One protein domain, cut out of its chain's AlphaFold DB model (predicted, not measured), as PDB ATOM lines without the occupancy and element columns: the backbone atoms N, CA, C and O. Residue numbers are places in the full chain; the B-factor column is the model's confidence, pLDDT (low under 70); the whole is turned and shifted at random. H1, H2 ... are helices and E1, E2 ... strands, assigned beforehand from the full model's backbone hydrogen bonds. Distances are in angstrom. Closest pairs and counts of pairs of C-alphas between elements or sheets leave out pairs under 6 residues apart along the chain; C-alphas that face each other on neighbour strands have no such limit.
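Overview. This is residues 27 to 125 of the 447 residues of an uncharacterized protein of Haladaptatus sp. W1 (UniProt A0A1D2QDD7). One helix, H5, runs through the middle, with H2, H3 and H4 packed round it at steep or near-perpendicular angles, while a small three-stranded sheet covered on one face by H1 and part of H5 makes one end of the domain. The printed part has 99 residues, with three named strands followed by five named helices, in the order E1 E2 E3 H1 H2 H3 H4 H5. The sheet's order is E1 - E2 - E3, all antiparallel, and the class is mostly helix. The whole is compact, with a radius of gyration of the C-alphas of 12.9 A, and rounded, spanning 34 by 28 by 20 A.

Along the chain. E1, residues 27 to 30, begins at C-alpha 27 (39.162, -21.559, -21.387). E2 is residues 34 to 38, 13.2 A from first to last C-alpha, and E3 is residues 41 to 43. H1, residues 53 to 64, measures 16.9 A and begins at C-alpha 53 (34.812, -21.097, -12.323). H2 is residues 67 to 73 and H3 residues 86 to 93. H4, residues 96 to 108, measures 18.5 A. H5, residues 113 to 125, measures 18.3 A and ends at C-alpha 125 (36.993, -28.497, -35.214).

Arrangement. E1, E2 and E3 form a meander, each strand the antiparallel neighbour of the one before. In the hairpin E1 and E2, N 29 and O 35 are 3.0 A apart; in the hairpin E2 and E3, N 43 and O 36 are 2.8 A apart, both within hydrogen-bond range. H1 and H5 on the same face give two layers, helices on one face of a sheet. H1, at a height over the sheet of 10.0 A, runs along the strands, at 20 degrees to E1 on the local plane. H5, at a height of 9.4 A, runs slantwise to them, at 40 degrees to E2 on the local plane. H5 is the hub, touching three helices. H2 touches it with Ile 73 and Ala 120 closest, their C-alphas 4.7 A apart, only just about perpendicular at 73 degrees. H3 touches residues 114 to 118 of H5, about perpendicular at 89 degrees, closest at C-alphas 87 and 114, 6.4 A. H4 touches H5 at a steep tilt of 62 degrees, opposite ways, closest at C-alphas 106 and 113, 5.6 A. Every O i to N i+4 pair is within hydrogen-bond range in H1, H2, H3, H4 and H5.

Size, cuts and confidence. The C-alphas farthest apart, those of Glu 32 and Pro 95, are 36.0 A apart. The printed part has no cut. The link from H2 to H3, residues 74 to 85, is long. The mean pLDDT of the printed part is 79.3; residues 39 to 41, 45, 77 to 86 and 125 are under 70.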
ATOM      1  N   ARG A  27      38.688 -21.606 -22.771       79.81
ATOM      2  CA  ARG A  27      39.162 -21.559 -21.387       79.81
ATOM      3  C   ARG A  27      38.191 -20.800 -20.512       79.81
ATOM      4  O   ARG A  27      37.567 -19.832 -20.936       79.81
ATOM      5  N   VAL A  28      38.093 -21.234 -19.263       80.31
ATOM      6  CA  VAL A  28      37.317 -20.540 -18.236       80.31
ATOM      7  C   VAL A  28      38.285 -19.910 -17.249       80.31
ATOM      8  O   VAL A  28      39.074 -20.623 -16.615       80.31
ATOM      9  N   GLU A  29      38.214 -18.590 -17.125       82.62
ATOM     10  CA  GLU A  29      39.050 -17.784 -16.234       82.62
ATOM     11  C   GLU A  29      38.184 -16.928 -15.305       82.62
ATOM     12  O   GLU A  29      37.024 -16.640 -15.603       82.62
ATOM     13  N   ASP A  30      38.755 -16.511 -14.176       79.75
ATOM     14  CA  ASP A  30      38.135 -15.521 -13.295       79.75
ATOM     15  C   ASP A  30      38.685 -14.133 -13.629       79.75
ATOM     16  O   ASP A  30      39.805 -13.776 -13.252       79.75
ATOM     17  N   ILE A  31      37.889 -13.353 -14.358       75.44
ATOM     18  CA  ILE A  31      38.183 -11.953 -14.661       75.44
ATOM     19  C   ILE A  31      36.961 -11.149 -14.250       75.44
ATOM     20  O   ILE A  31      36.084 -10.860 -15.062       75.44
ATOM     21  N   GLU A  32      36.919 -10.784 -12.968       72.00
ATOM     22  CA  GLU A  32      35.763 -10.118 -12.353       72.00
ATOM     23  C   GLU A  32      34.497 -11.003 -12.377       72.00
ATOM     24  O   GLU A  32      33.382 -10.497 -12.526       72.00
ATOM     25  N   GLY A  33      34.680 -12.322 -12.230       75.56
ATOM     26  CA  GLY A  33      33.662 -13.363 -12.382       75.56
ATOM     27  C   GLY A  33      34.038 -14.392 -13.464       75.56
ATOM     28  O   GLY A  33      34.924 -14.125 -14.289       75.56
ATOM     29  N   PRO A  34      33.370 -15.566 -13.500       80.94
ATOM     30  CA  PRO A  34      33.646 -16.588 -14.501       80.94
ATOM     31  C   PRO A  34      33.417 -16.059 -15.912       80.94
ATOM     32  O   PRO A  34      32.332 -15.593 -16.264       80.94
ATOM     33  N   THR A  35      34.461 -16.147 -16.722       82.00
ATOM     34  CA  THR A  35      34.473 -15.707 -18.111       82.00
ATOM     35  C   THR A  35      34.904 -16.880 -18.975       82.00
ATOM     36  O   THR A  35      35.929 -17.505 -18.697       82.00
ATOM     37  N   VAL A  36      34.124 -17.181 -20.014       82.00
ATOM     38  CA  VAL A  36      34.490 -18.201 -21.000       82.00
ATOM     39  C   VAL A  36      35.117 -17.502 -22.195       82.00
ATOM     40  O   VAL A  36      34.513 -16.619 -22.797       82.00
ATOM     41  N   PHE A  37      36.337 -17.883 -22.527       77.56
ATOM     42  CA  PHE A  37      37.010 -17.473 -23.746       77.56
ATOM     43  C   PHE A  37      36.850 -18.570 -24.777       77.56
ATOM     44  O   PHE A  37      37.109 -19.726 -24.456       77.56
ATOM     45  N   VAL A  38      36.442 -18.213 -25.989       73.31
ATOM     46  CA  VAL A  38      36.416 -19.124 -27.136       73.31
ATOM     47  C   VAL A  38      37.204 -18.447 -28.252       73.31
ATOM     48  O   VAL A  38      36.782 -17.402 -28.752       73.31
ATOM     49  N   GLY A  39      38.392 -18.970 -28.571       68.38
ATOM     50  CA  GLY A  39      39.365 -18.242 -29.394       68.38
ATOM     51  C   GLY A  39      39.707 -16.871 -28.787       68.38
ATOM     52  O   GLY A  39      40.022 -16.770 -27.600       68.38
ATOM     53  N   GLY A  40      39.600 -15.799 -29.580       59.72
ATOM     54  CA  GLY A  40      39.797 -14.414 -29.123       59.72
ATOM     55  C   GLY A  40      38.570 -13.752 -28.475       59.72
ATOM     56  O   GLY A  40      38.671 -12.629 -27.973       59.72
ATOM     57  N   ALA A  41      37.404 -14.405 -28.481       64.12
ATOM     58  CA  ALA A  41      36.152 -13.819 -28.009       64.12
ATOM     59  C   ALA A  41      35.914 -14.087 -26.514       64.12
ATOM     60  O   ALA A  41      36.123 -15.191 -26.010       64.12
ATOM     61  N   MET A  42      35.453 -13.054 -25.802       75.50
ATOM     62  CA  MET A  42      35.204 -13.084 -24.362       75.50
ATOM     63  C   MET A  42      33.704 -13.126 -24.074       75.50
ATOM     64  O   MET A  42      32.989 -12.159 -24.344       75.50
ATOM     65  N   TYR A  43      33.246 -14.204 -23.444       77.38
ATOM     66  CA  TYR A  43      31.847 -14.415 -23.094       77.38
ATOM     67  C   TYR A  43      31.614 -14.255 -21.598       77.38
ATOM     68  O   TYR A  43      32.097 -15.031 -20.770       77.38
ATOM     69  N   ARG A  44      30.809 -13.243 -21.267       72.94
ATOM     70  CA  ARG A  44      30.242 -13.028 -19.936       72.94
ATOM     71  C   ARG A  44      28.728 -13.066 -20.059       72.94
ATOM     72  O   ARG A  44      28.157 -12.204 -20.722       72.94
ATOM     73  N   SER A  45      28.081 -14.025 -19.404       69.94
ATOM     74  CA  SER A  45      26.622 -14.045 -19.301       69.94
ATOM     75  C   SER A  45      26.186 -13.843 -17.844       69.94
ATOM     76  O   SER A  45      26.900 -14.250 -16.920       69.94
ATOM     77  N   PRO A  46      25.023 -13.213 -17.594       72.81
ATOM     78  CA  PRO A  46      24.495 -13.065 -16.239       72.81
ATOM     79  C   PRO A  46      24.351 -14.399 -15.480       72.81
ATOM     80  O   PRO A  46      24.739 -14.428 -14.313       72.81
ATOM     81  N   PRO A  47      23.891 -15.509 -16.100       73.44
ATOM     82  CA  PRO A  47      23.875 -16.818 -15.445       73.44
ATOM     83  C   PRO A  47      25.258 -17.298 -14.980       73.44
ATOM     84  O   PRO A  47      25.368 -17.853 -13.893       73.44
ATOM     85  N   LEU A  48      26.317 -17.046 -15.761       77.06
ATOM     86  CA  LEU A  48      27.686 -17.448 -15.406       77.06
ATOM     87  C   LEU A  48      28.254 -16.631 -14.242       77.06
ATOM     88  O   LEU A  48      29.041 -17.149 -13.461       77.06
ATOM     89  N   SER A  49      27.828 -15.374 -14.085       73.50
ATOM     90  CA  SER A  49      28.303 -14.498 -13.003       73.50
ATOM     91  C   SER A  49      27.858 -14.924 -11.597       73.50
ATOM     92  O   SER A  49      28.391 -14.421 -10.607       73.50
ATOM     93  N   GLU A  50      26.883 -15.834 -11.502       79.19
ATOM     94  CA  GLU A  50      26.388 -16.397 -10.239       79.19
ATOM     95  C   GLU A  50      27.050 -17.738  -9.873       79.19
ATOM     96  O   GLU A  50      26.754 -18.283  -8.810       79.19
ATOM     97  N   MET A  51      27.925 -18.258 -10.737       82.06
ATOM     98  CA  MET A  51      28.613 -19.539 -10.573       82.06
ATOM     99  C   MET A  51      30.078 -19.334 -10.172       82.06
ATOM    100  O   MET A  51      30.640 -18.255 -10.362       82.06
ATOM    101  N   ASP A  52      30.719 -20.380  -9.658       85.38
ATOM    102  CA  ASP A  52      32.182 -20.429  -9.544       85.38
ATOM    103  C   ASP A  52      32.814 -20.971 -10.845       85.38
ATOM    104  O   ASP A  52      32.185 -21.714 -11.601       85.38
ATOM    105  N   VAL A  53      34.086 -20.643 -11.110       83.94
ATOM    106  CA  VAL A  53      34.812 -21.097 -12.323       83.94
ATOM    107  C   VAL A  53      34.755 -22.616 -12.504       83.94
ATOM    108  O   VAL A  53      34.565 -23.097 -13.622       83.94
ATOM    109  N   ASP A  54      34.891 -23.375 -11.417       85.50
ATOM    110  CA  ASP A  54      34.849 -24.838 -11.472       85.50
ATOM    111  C   ASP A  54      33.438 -25.362 -11.786       85.50
ATOM    112  O   ASP A  54      33.303 -26.336 -12.520       85.50
ATOM    113  N   GLU A  55      32.378 -24.679 -11.340       86.81
ATOM    114  CA  GLU A  55      30.998 -25.039 -11.692       86.81
ATOM    115  C   GLU A  55      30.713 -24.789 -13.178       86.81
ATOM    116  O   GLU A  55      30.010 -25.571 -13.820       86.81
ATOM    117  N   VAL A  56      31.278 -23.716 -13.745       85.31
ATOM    118  CA  VAL A  56      31.181 -23.427 -15.183       85.31
ATOM    119  C   VAL A  56      31.919 -24.489 -16.001       85.31
ATOM    120  O   VAL A  56      31.381 -24.972 -16.999       85.31
ATOM    121  N   ARG A  57      33.116 -24.903 -15.566       86.25
ATOM    122  CA  ARG A  57      33.868 -26.000 -16.200       86.25
ATOM    123  C   ARG A  57      33.102 -27.319 -16.143       86.25
ATOM    124  O   ARG A  57      32.963 -27.977 -17.171       86.25
ATOM    125  N   ASP A  58      32.550 -27.669 -14.984       86.75
ATOM    126  CA  ASP A  58      31.742 -28.880 -14.816       86.75
ATOM    127  C   ASP A  58      30.490 -28.851 -15.705       86.75
ATOM    128  O   ASP A  58      30.124 -29.867 -16.302       86.75
ATOM    129  N   ALA A  59      29.837 -27.692 -15.834       87.12
ATOM    130  CA  ALA A  59      28.677 -27.522 -16.704       87.12
ATOM    131  C   ALA A  59      29.039 -27.675 -18.191       87.12
ATOM    132  O   ALA A  59      28.304 -28.346 -18.921       87.12
ATOM    133  N   LEU A  60      30.178 -27.127 -18.638       87.50
ATOM    134  CA  LEU A  60      30.689 -27.335 -20.000       87.50
ATOM    135  C   LEU A  60      31.011 -28.815 -20.238       87.50
ATOM    136  O   LEU A  60      30.600 -29.381 -21.244       87.50
ATOM    137  N   GLN A  61      31.633 -29.491 -19.272       85.56
ATOM    138  CA  GLN A  61      31.951 -30.914 -19.395       85.56
ATOM    139  C   GLN A  61      30.696 -31.809 -19.416       85.56
ATOM    140  O   GLN A  61      30.651 -32.837 -20.099       85.56
ATOM    141  N   GLN A  62      29.643 -31.440 -18.684       86.38
ATOM    142  CA  GLN A  62      28.343 -32.116 -18.769       86.38
ATOM    143  C   GLN A  62      27.669 -31.879 -20.122       86.38
ATOM    144  O   GLN A  62      27.072 -32.808 -20.673       86.38
ATOM    145  N   LEU A  63      27.796 -30.669 -20.674       89.25
ATOM    146  CA  LEU A  63      27.287 -30.313 -21.993       89.25
ATOM    147  C   LEU A  63      27.932 -31.175 -23.089       89.25
ATOM    148  O   LEU A  63      27.206 -31.716 -23.921       89.25
ATOM    149  N   THR A  64      29.246 -31.422 -23.037       82.75
ATOM    150  CA  THR A  64      29.939 -32.303 -23.999       82.75
ATOM    151  C   THR A  64      29.382 -33.732 -23.997       82.75
ATOM    152  O   THR A  64      29.414 -34.415 -25.016       82.75
ATOM    153  N   ASN A  65      28.802 -34.198 -22.888       83.94
ATOM    154  CA  ASN A  65      28.182 -35.524 -22.794       83.94
ATOM    155  C   ASN A  65      26.699 -35.554 -23.223       83.94
ATOM    156  O   ASN A  65      26.075 -36.620 -23.225       83.94
ATOM    157  N   ASN A  66      26.106 -34.408 -23.568       91.06
ATOM    158  CA  ASN A  66      24.703 -34.300 -23.953       91.06
ATOM    159  C   ASN A  66      24.498 -34.699 -25.429       91.06
ATOM    160  O   ASN A  66      25.142 -34.169 -26.330       91.06
ATOM    161  N   SER A  67      23.553 -35.607 -25.700       87.62
ATOM    162  CA  SER A  67      23.290 -36.100 -27.061       87.62
ATOM    163  C   SER A  67      22.754 -35.037 -28.022       87.62
ATOM    164  O   SER A  67      23.002 -35.115 -29.224       87.62
ATOM    165  N   ASP A  68      22.001 -34.059 -27.520       89.00
ATOM    166  CA  ASP A  68      21.530 -32.947 -28.342       89.00
ATOM    167  C   ASP A  68      22.650 -31.960 -28.636       89.00
ATOM    168  O   ASP A  68      22.715 -31.465 -29.758       89.00
ATOM    169  N   PHE A  69      23.580 -31.764 -27.700       91.00
ATOM    170  CA  PHE A  69      24.771 -30.959 -27.948       91.00
ATOM    171  C   PHE A  69      25.705 -31.617 -28.968       91.00
ATOM    172  O   PHE A  69      26.106 -30.976 -29.935       91.00
ATOM    173  N   GLN A  70      25.946 -32.923 -28.840       85.06
ATOM    174  CA  GLN A  70      26.686 -33.707 -29.838       85.06
ATOM    175  C   GLN A  70      26.039 -33.624 -31.225       85.06
ATOM    176  O   GLN A  70      26.708 -33.424 -32.233       85.06
ATOM    177  N   SER A  71      24.707 -33.652 -31.278       83.31
ATOM    178  CA  SER A  71      23.984 -33.442 -32.527       83.31
ATOM    179  C   SER A  71      24.166 -32.034 -33.106       83.31
ATOM    180  O   SER A  71      24.004 -31.892 -34.314       83.31
ATOM    181  N   ILE A  72      24.436 -31.000 -32.307       84.94
ATOM    182  CA  ILE A  72      24.761 -29.658 -32.818       84.94
ATOM    183  C   ILE A  72      26.189 -29.660 -33.366       84.94
ATOM    184  O   ILE A  72      26.368 -29.281 -34.521       84.94
ATOM    185  N   ILE A  73      27.153 -30.180 -32.591       82.44
ATOM    186  CA  ILE A  73      28.561 -30.362 -32.993       82.44
ATOM    187  C   ILE A  73      28.643 -31.042 -34.365       82.44
ATOM    188  O   ILE A  73      29.277 -30.523 -35.279       82.44
ATOM    189  N   ASP A  74      27.933 -32.154 -34.556       74.06
ATOM    190  CA  ASP A  74      27.948 -32.921 -35.809       74.06
ATOM    191  C   ASP A  74      27.497 -32.124 -37.043       74.06
ATOM    192  O   ASP A  74      27.884 -32.451 -38.168       74.06
ATOM    193  N   ASN A  75      26.681 -31.088 -36.840       73.94
ATOM    194  CA  ASN A  75      26.156 -30.238 -37.902       73.94
ATOM    195  C   ASN A  75      26.966 -28.952 -38.100       73.94
ATOM    196  O   ASN A  75      26.723 -28.249 -39.086       73.94
ATOM    197  N   CYS A  76      27.904 -28.641 -37.203       74.00
ATOM    198  CA  CYS A  76      28.770 -27.481 -37.341       74.00
ATOM    199  C   CYS A  76      29.701 -27.619 -38.561       74.00
ATOM    200  O   CYS A  76      30.163 -28.724 -38.888       74.00
ATOM    201  N   PRO A  77      29.981 -26.500 -39.255       65.75
ATOM    202  CA  PRO A  77      31.013 -26.453 -40.281       65.75
ATOM    203  C   PRO A  77      32.402 -26.641 -39.652       65.75
ATOM    204  O   PRO A  77      32.564 -26.561 -38.438       65.75
ATOM    205  N   THR A  78      33.409 -26.891 -40.487       57.66
ATOM    206  CA  THR A  78      34.817 -27.001 -40.061       57.66
ATOM    207  C   THR A  78      35.568 -25.679 -40.158       57.66
ATOM    208  O   THR A  78      36.586 -25.497 -39.498       57.66
ATOM    209  N   ASN A  79      35.056 -24.757 -40.970       57.38
ATOM    210  CA  ASN A  79      35.495 -23.377 -41.063       57.38
ATOM    211  C   ASN A  79      34.310 -22.453 -41.376       57.38
ATOM    212  O   ASN A  79      33.337 -22.832 -42.037       57.38
ATOM    213  N   THR A  80      34.410 -21.221 -40.908       55.62
ATOM    214  CA  THR A  80      33.499 -20.110 -41.159       55.62
ATOM    215  C   THR A  80      34.243 -19.116 -42.045       55.62
ATOM    216  O   THR A  80      35.383 -18.768 -41.753       55.62
ATOM    217  N   PRO A  81      33.658 -18.654 -43.163       51.72
ATOM    218  CA  PRO A  81      34.279 -17.585 -43.926       51.72
ATOM    219  C   PRO A  81      34.379 -16.321 -43.062       51.72
ATOM    220  O   PRO A  81      33.329 -15.817 -42.678       51.72
ATOM    221  N   LEU A  82      35.577 -15.753 -42.859       45.31
ATOM    222  CA  LEU A  82      35.802 -14.527 -42.052       45.31
ATOM    223  C   LEU A  82      34.958 -13.294 -42.465       45.31
ATOM    224  O   LEU A  82      34.896 -12.297 -41.751       45.31
ATOM    225  N   VAL A  83      34.295 -13.325 -43.629       42.56
ATOM    226  CA  VAL A  83      33.306 -12.304 -44.040       42.56
ATOM    227  C   VAL A  83      32.056 -12.331 -43.146       42.56
ATOM    228  O   VAL A  83      31.307 -11.353 -43.081       42.56
ATOM    229  N   TYR A  84      31.815 -13.458 -42.487       46.69
ATOM    230  CA  TYR A  84      30.762 -13.646 -41.514       46.69
ATOM    231  C   TYR A  84      31.378 -13.704 -40.124       46.69
ATOM    232  O   TYR A  84      32.392 -14.356 -39.912       46.69
ATOM    233  N   ASP A  85      30.720 -13.044 -39.181       65.75
ATOM    234  CA  ASP A  85      30.903 -13.365 -37.774       65.75
ATOM    235  C   ASP A  85      30.455 -14.824 -37.543       65.75
ATOM    236  O   ASP A  85      29.461 -15.268 -38.135       65.75
ATOM    237  N   ASP A  86      31.219 -15.584 -36.754       69.38
ATOM    238  CA  ASP A  86      31.019 -17.029 -36.578       69.38
ATOM    239  C   ASP A  86      29.586 -17.352 -36.151       69.38
ATOM    240  O   ASP A  86      28.955 -18.269 -36.680       69.38
ATOM    241  N   ILE A  87      29.018 -16.540 -35.263       79.19
ATOM    242  CA  ILE A  87      27.647 -16.701 -34.783       79.19
ATOM    243  C   ILE A  87      26.648 -16.390 -35.881       79.19
ATOM    244  O   ILE A  87      25.698 -17.150 -36.095       79.19
ATOM    245  N   ASP A  88      26.861 -15.306 -36.615       75.31
ATOM    246  CA  ASP A  88      26.043 -14.953 -37.772       75.31
ATOM    247  C   ASP A  88      26.046 -16.065 -38.834       75.31
ATOM    248  O   ASP A  88      25.017 -16.329 -39.464       75.31
ATOM    249  N   TYR A  89      27.181 -16.732 -39.043       74.69
ATOM    250  CA  TYR A  89      27.279 -17.852 -39.972       74.69
ATOM    251  C   TYR A  89      26.543 -19.084 -39.442       74.69
ATOM    252  O   TYR A  89      25.666 -19.625 -40.123       74.69
ATOM    253  N   LEU A  90      26.856 -19.507 -38.214       79.31
ATOM    254  CA  LEU A  90      26.272 -20.690 -37.584       79.31
ATOM    255  C   LEU A  90      24.746 -20.563 -37.487       79.31
ATOM    256  O   LEU A  90      24.019 -21.471 -37.891       79.31
ATOM    257  N   THR A  91      24.234 -19.408 -37.066       81.06
ATOM    258  CA  THR A  91      22.785 -19.163 -36.960       81.06
ATOM    259  C   THR A  91      22.063 -19.146 -38.310       81.06
ATOM    260  O   THR A  91      20.873 -19.461 -38.370       81.06
ATOM    261  N   ARG A  92      22.751 -18.807 -39.409       76.00
ATOM    262  CA  ARG A  92      22.172 -18.804 -40.766       76.00
ATOM    263  C   ARG A  92      22.235 -20.158 -41.457       76.00
ATOM    264  O   ARG A  92      21.345 -20.463 -42.253       76.00
ATOM    265  N   HIS A  93      23.294 -20.924 -41.212       73.88
ATOM    266  CA  HIS A  93      23.642 -22.081 -42.036       73.88
ATOM    267  C   HIS A  93      23.453 -23.429 -41.340       73.88
ATOM    268  O   HIS A  93      23.360 -24.445 -42.033       73.88
ATOM    269  N   LEU A  94      23.325 -23.462 -40.011       78.06
ATOM    270  CA  LEU A  94      22.976 -24.694 -39.315       78.06
ATOM    271  C   LEU A  94      21.544 -25.145 -39.654       78.06
ATOM    272  O   LEU A  94      20.640 -24.318 -39.810       78.06
ATOM    273  N   PRO A  95      21.291 -26.465 -39.733       78.44
ATOM    274  CA  PRO A  95      19.943 -26.983 -39.918       78.44
ATOM    275  C   PRO A  95      18.999 -26.506 -38.815       78.44
ATOM    276  O   PRO A  95      19.367 -26.471 -37.642       78.44
ATOM    277  N   THR A  96      17.740 -26.235 -39.165       83.50
ATOM    278  CA  THR A  96      16.720 -25.784 -38.201       83.50
ATOM    279  C   THR A  96      16.601 -26.718 -36.996       83.50
ATOM    280  O   THR A  96      16.465 -26.246 -35.876       83.50
ATOM    281  N   SER A  97      16.748 -28.031 -37.198       83.62
ATOM    282  CA  SER A  97      16.743 -29.011 -36.107       83.62
ATOM    283  C   SER A  97      17.908 -28.848 -35.126       83.62
ATOM    284  O   SER A  97      17.743 -29.139 -33.947       83.62
ATOM    285  N   ALA A  98      19.083 -28.409 -35.587       84.12
ATOM    286  CA  ALA A  98      20.219 -28.119 -34.711       84.12
ATOM    287  C   ALA A  98      19.988 -26.809 -33.939       84.12
ATOM    288  O   ALA A  98      20.226 -26.756 -32.736       84.12
ATOM    289  N   LEU A  99      19.428 -25.787 -34.594       88.69
ATOM    290  CA  LEU A  99      19.078 -24.516 -33.946       88.69
ATOM    291  C   LEU A  99      17.974 -24.680 -32.882       88.69
ATOM    292  O   LEU A  99      18.059 -24.081 -31.814       88.69
ATOM    293  N   GLU A 100      16.971 -25.529 -33.123       91.00
ATOM    294  CA  GLU A 100      15.928 -25.865 -32.136       91.00
ATOM    295  C   GLU A 100      16.498 -26.589 -30.903       91.00
ATOM    296  O   GLU A 100      16.090 -26.322 -29.769       91.00
ATOM    297  N   LYS A 101      17.470 -27.487 -31.112       92.00
ATOM    298  CA  LYS A 101      18.203 -28.144 -30.021       92.00
ATOM    299  C   LYS A 101      19.052 -27.156 -29.232       92.00
ATOM    300  O   LYS A 101      19.037 -27.209 -28.009       92.00
ATOM    301  N   CYS A 102      19.733 -26.235 -29.914       92.44
ATOM    302  CA  CYS A 102      20.497 -25.169 -29.267       92.44
ATOM    303  C   CYS A 102      19.592 -24.327 -28.364       92.44
ATOM    304  O   CYS A 102      19.899 -24.144 -27.190       92.44
ATOM    305  N   GLN A 103      18.425 -23.923 -28.878       92.38
ATOM    306  CA  GLN A 103      17.436 -23.173 -28.110       92.38
ATOM    307  C   GLN A 103      16.996 -23.937 -26.855       92.38
ATOM    308  O   GLN A 103      16.955 -23.362 -25.772       92.38
ATOM    309  N   THR A 104      16.725 -25.238 -26.983       92.44
ATOM    310  CA  THR A 104      16.328 -26.090 -25.850       92.44
ATOM    311  C   THR A 104      17.447 -26.182 -24.810       92.44
ATOM    312  O   THR A 104      17.207 -25.974 -23.625       92.44
ATOM    313  N   LEU A 105      18.689 -26.411 -25.245       92.25
ATOM    314  CA  LEU A 105      19.845 -26.452 -24.350       92.25
ATOM    315  C   LEU A 105      20.084 -25.111 -23.654       92.25
ATOM    316  O   LEU A 105      20.431 -25.112 -22.478       92.25
ATOM    317  N   SER A 106      19.846 -23.977 -24.315       91.44
ATOM    318  CA  SER A 106      19.972 -22.658 -23.676       91.44
ATOM    319  C   SER A 106      18.937 -22.408 -22.575       91.44
ATOM    320  O   SER A 106      19.154 -21.594 -21.683       91.44
ATOM    321  N   GLU A 107      17.805 -23.116 -22.619       90.69
ATOM    322  CA  GLU A 107      16.765 -23.056 -21.588       90.69
ATOM    323  C   GLU A 107      17.050 -24.026 -20.426       90.69
ATOM    324  O   GLU A 107      16.578 -23.809 -19.308       90.69
ATOM    325  N   GLU A 108      17.820 -25.088 -20.680       89.56
ATOM    326  CA  GLU A 108      18.147 -26.148 -19.716       89.56
ATOM    327  C   GLU A 108      19.528 -25.989 -19.057       89.56
ATOM    328  O   GLU A 108      19.792 -26.604 -18.022       89.56
ATOM    329  N   THR A 109      20.409 -25.170 -19.634       88.31
ATOM    330  CA  THR A 109      21.797 -24.956 -19.196       88.31
ATOM    331  C   THR A 109      22.058 -23.473 -18.900       88.31
ATOM    332  O   THR A 109      21.290 -22.618 -19.339       88.31
ATOM    333  N   PRO A 110      23.128 -23.116 -18.160       85.50
ATOM    334  CA  PRO A 110      23.471 -21.711 -17.901       85.50
ATOM    335  C   PRO A 110      24.074 -20.981 -19.119       85.50
ATOM    336  O   PRO A 110      24.521 -19.838 -18.993       85.50
ATOM    337  N   PHE A 111      24.126 -21.619 -20.291       89.31
ATOM    338  CA  PHE A 111      24.798 -21.096 -21.475       89.31
ATOM    339  C   PHE A 111      23.805 -20.489 -22.464       89.31
ATOM    340  O   PHE A 111      22.805 -21.099 -22.830       89.31
ATOM    341  N   GLU A 112      24.107 -19.282 -22.934       88.56
ATOM    342  CA  GLU A 112      23.342 -18.660 -24.011       88.56
ATOM    343  C   GLU A 112      23.591 -19.389 -25.341       88.56
ATOM    344  O   GLU A 112      24.639 -20.008 -25.533       88.56
ATOM    345  N   ASN A 113      22.644 -19.275 -26.279       88.06
ATOM    346  CA  ASN A 113      22.758 -19.879 -27.614       88.06
ATOM    347  C   ASN A 113      24.092 -19.563 -28.296       88.06
ATOM    348  O   ASN A 113      24.666 -20.424 -28.949       88.06
ATOM    349  N   GLU A 114      24.574 -18.332 -28.141       87.25
ATOM    350  CA  GLU A 114      25.827 -17.881 -28.733       87.25
ATOM    351  C   GLU A 114      27.013 -18.734 -28.260       87.25
ATOM    352  O   GLU A 114      27.694 -19.377 -29.057       87.25
ATOM    353  N   LEU A 115      27.183 -18.832 -26.941       86.38
ATOM    354  CA  LEU A 115      28.244 -19.624 -26.335       86.38
ATOM    355  C   LEU A 115      28.105 -21.115 -26.677       86.38
ATOM    356  O   LEU A 115      29.101 -21.759 -26.990       86.38
ATOM    357  N   LEU A 116      26.881 -21.658 -26.677       89.31
ATOM    358  CA  LEU A 116      26.626 -23.047 -27.077       89.31
ATOM    359  C   LEU A 116      27.082 -23.322 -28.515       89.31
ATOM    360  O   LEU A 116      27.727 -24.338 -28.763       89.31
ATOM    361  N   LEU A 117      26.763 -22.435 -29.460       88.19
ATOM    362  CA  LEU A 117      27.133 -22.606 -30.866       88.19
ATOM    363  C   LEU A 117      28.646 -22.515 -31.080       88.19
ATOM    364  O   LEU A 117      29.183 -23.311 -31.847       88.19
ATOM    365  N   LEU A 118      29.337 -21.605 -30.393       83.62
ATOM    366  CA  LEU A 118      30.791 -21.454 -30.527       83.62
ATOM    367  C   LEU A 118      31.560 -22.588 -29.871       83.62
ATOM    368  O   LEU A 118      32.483 -23.118 -30.479       83.62
ATOM    369  N   VAL A 119      31.149 -23.015 -28.674       85.88
ATOM    370  CA  VAL A 119      31.729 -24.210 -28.052       85.88
ATOM    371  C   VAL A 119      31.469 -25.424 -28.945       85.88
ATOM    372  O   VAL A 119      32.390 -26.189 -29.196       85.88
ATOM    373  N   ALA A 120      30.264 -25.579 -29.508       84.38
ATOM    374  CA  ALA A 120      29.979 -26.669 -30.441       84.38
ATOM    375  C   ALA A 120      30.825 -26.598 -31.723       84.38
ATOM    376  O   ALA A 120      31.188 -27.629 -32.285       84.38
ATOM    377  N   TYR A 121      31.123 -25.394 -32.206       78.75
ATOM    378  CA  TYR A 121      31.972 -25.176 -33.369       78.75
ATOM    379  C   TYR A 121      33.439 -25.526 -33.083       78.75
ATOM    380  O   TYR A 121      34.023 -26.301 -33.838       78.75
ATOM    381  N   VAL A 122      33.996 -25.080 -31.952       76.12
ATOM    382  CA  VAL A 122      35.350 -25.457 -31.506       76.12
ATOM    383  C   VAL A 122      35.461 -26.960 -31.254       76.12
ATOM    384  O   VAL A 122      36.373 -27.613 -31.755       76.12
ATOM    385  N   GLU A 123      34.491 -27.553 -30.557       78.19
ATOM    386  CA  GLU A 123      34.433 -29.004 -30.339       78.19
ATOM    387  C   GLU A 123      34.330 -29.766 -31.668       78.19
ATOM    388  O   GLU A 123      34.925 -30.830 -31.815       78.19
ATOM    389  N   ARG A 124      33.641 -29.225 -32.684       75.81
ATOM    390  CA  ARG A 124      33.596 -29.828 -34.025       75.81
ATOM    391  C   ARG A 124      34.950 -29.774 -34.727       75.81
ATOM    392  O   ARG A 124      35.344 -30.775 -35.331       75.81
ATOM    393  N   GLN A 125      35.645 -28.642 -34.659       68.62
ATOM    394  CA  GLN A 125      36.993 -28.497 -35.214       68.62
ATOM    395  C   GLN A 125      37.963 -29.480 -34.546       68.62
ATOM    396  O   GLN A 125      38.678 -30.212 -35.233       68.62
TER     397      GLN A 125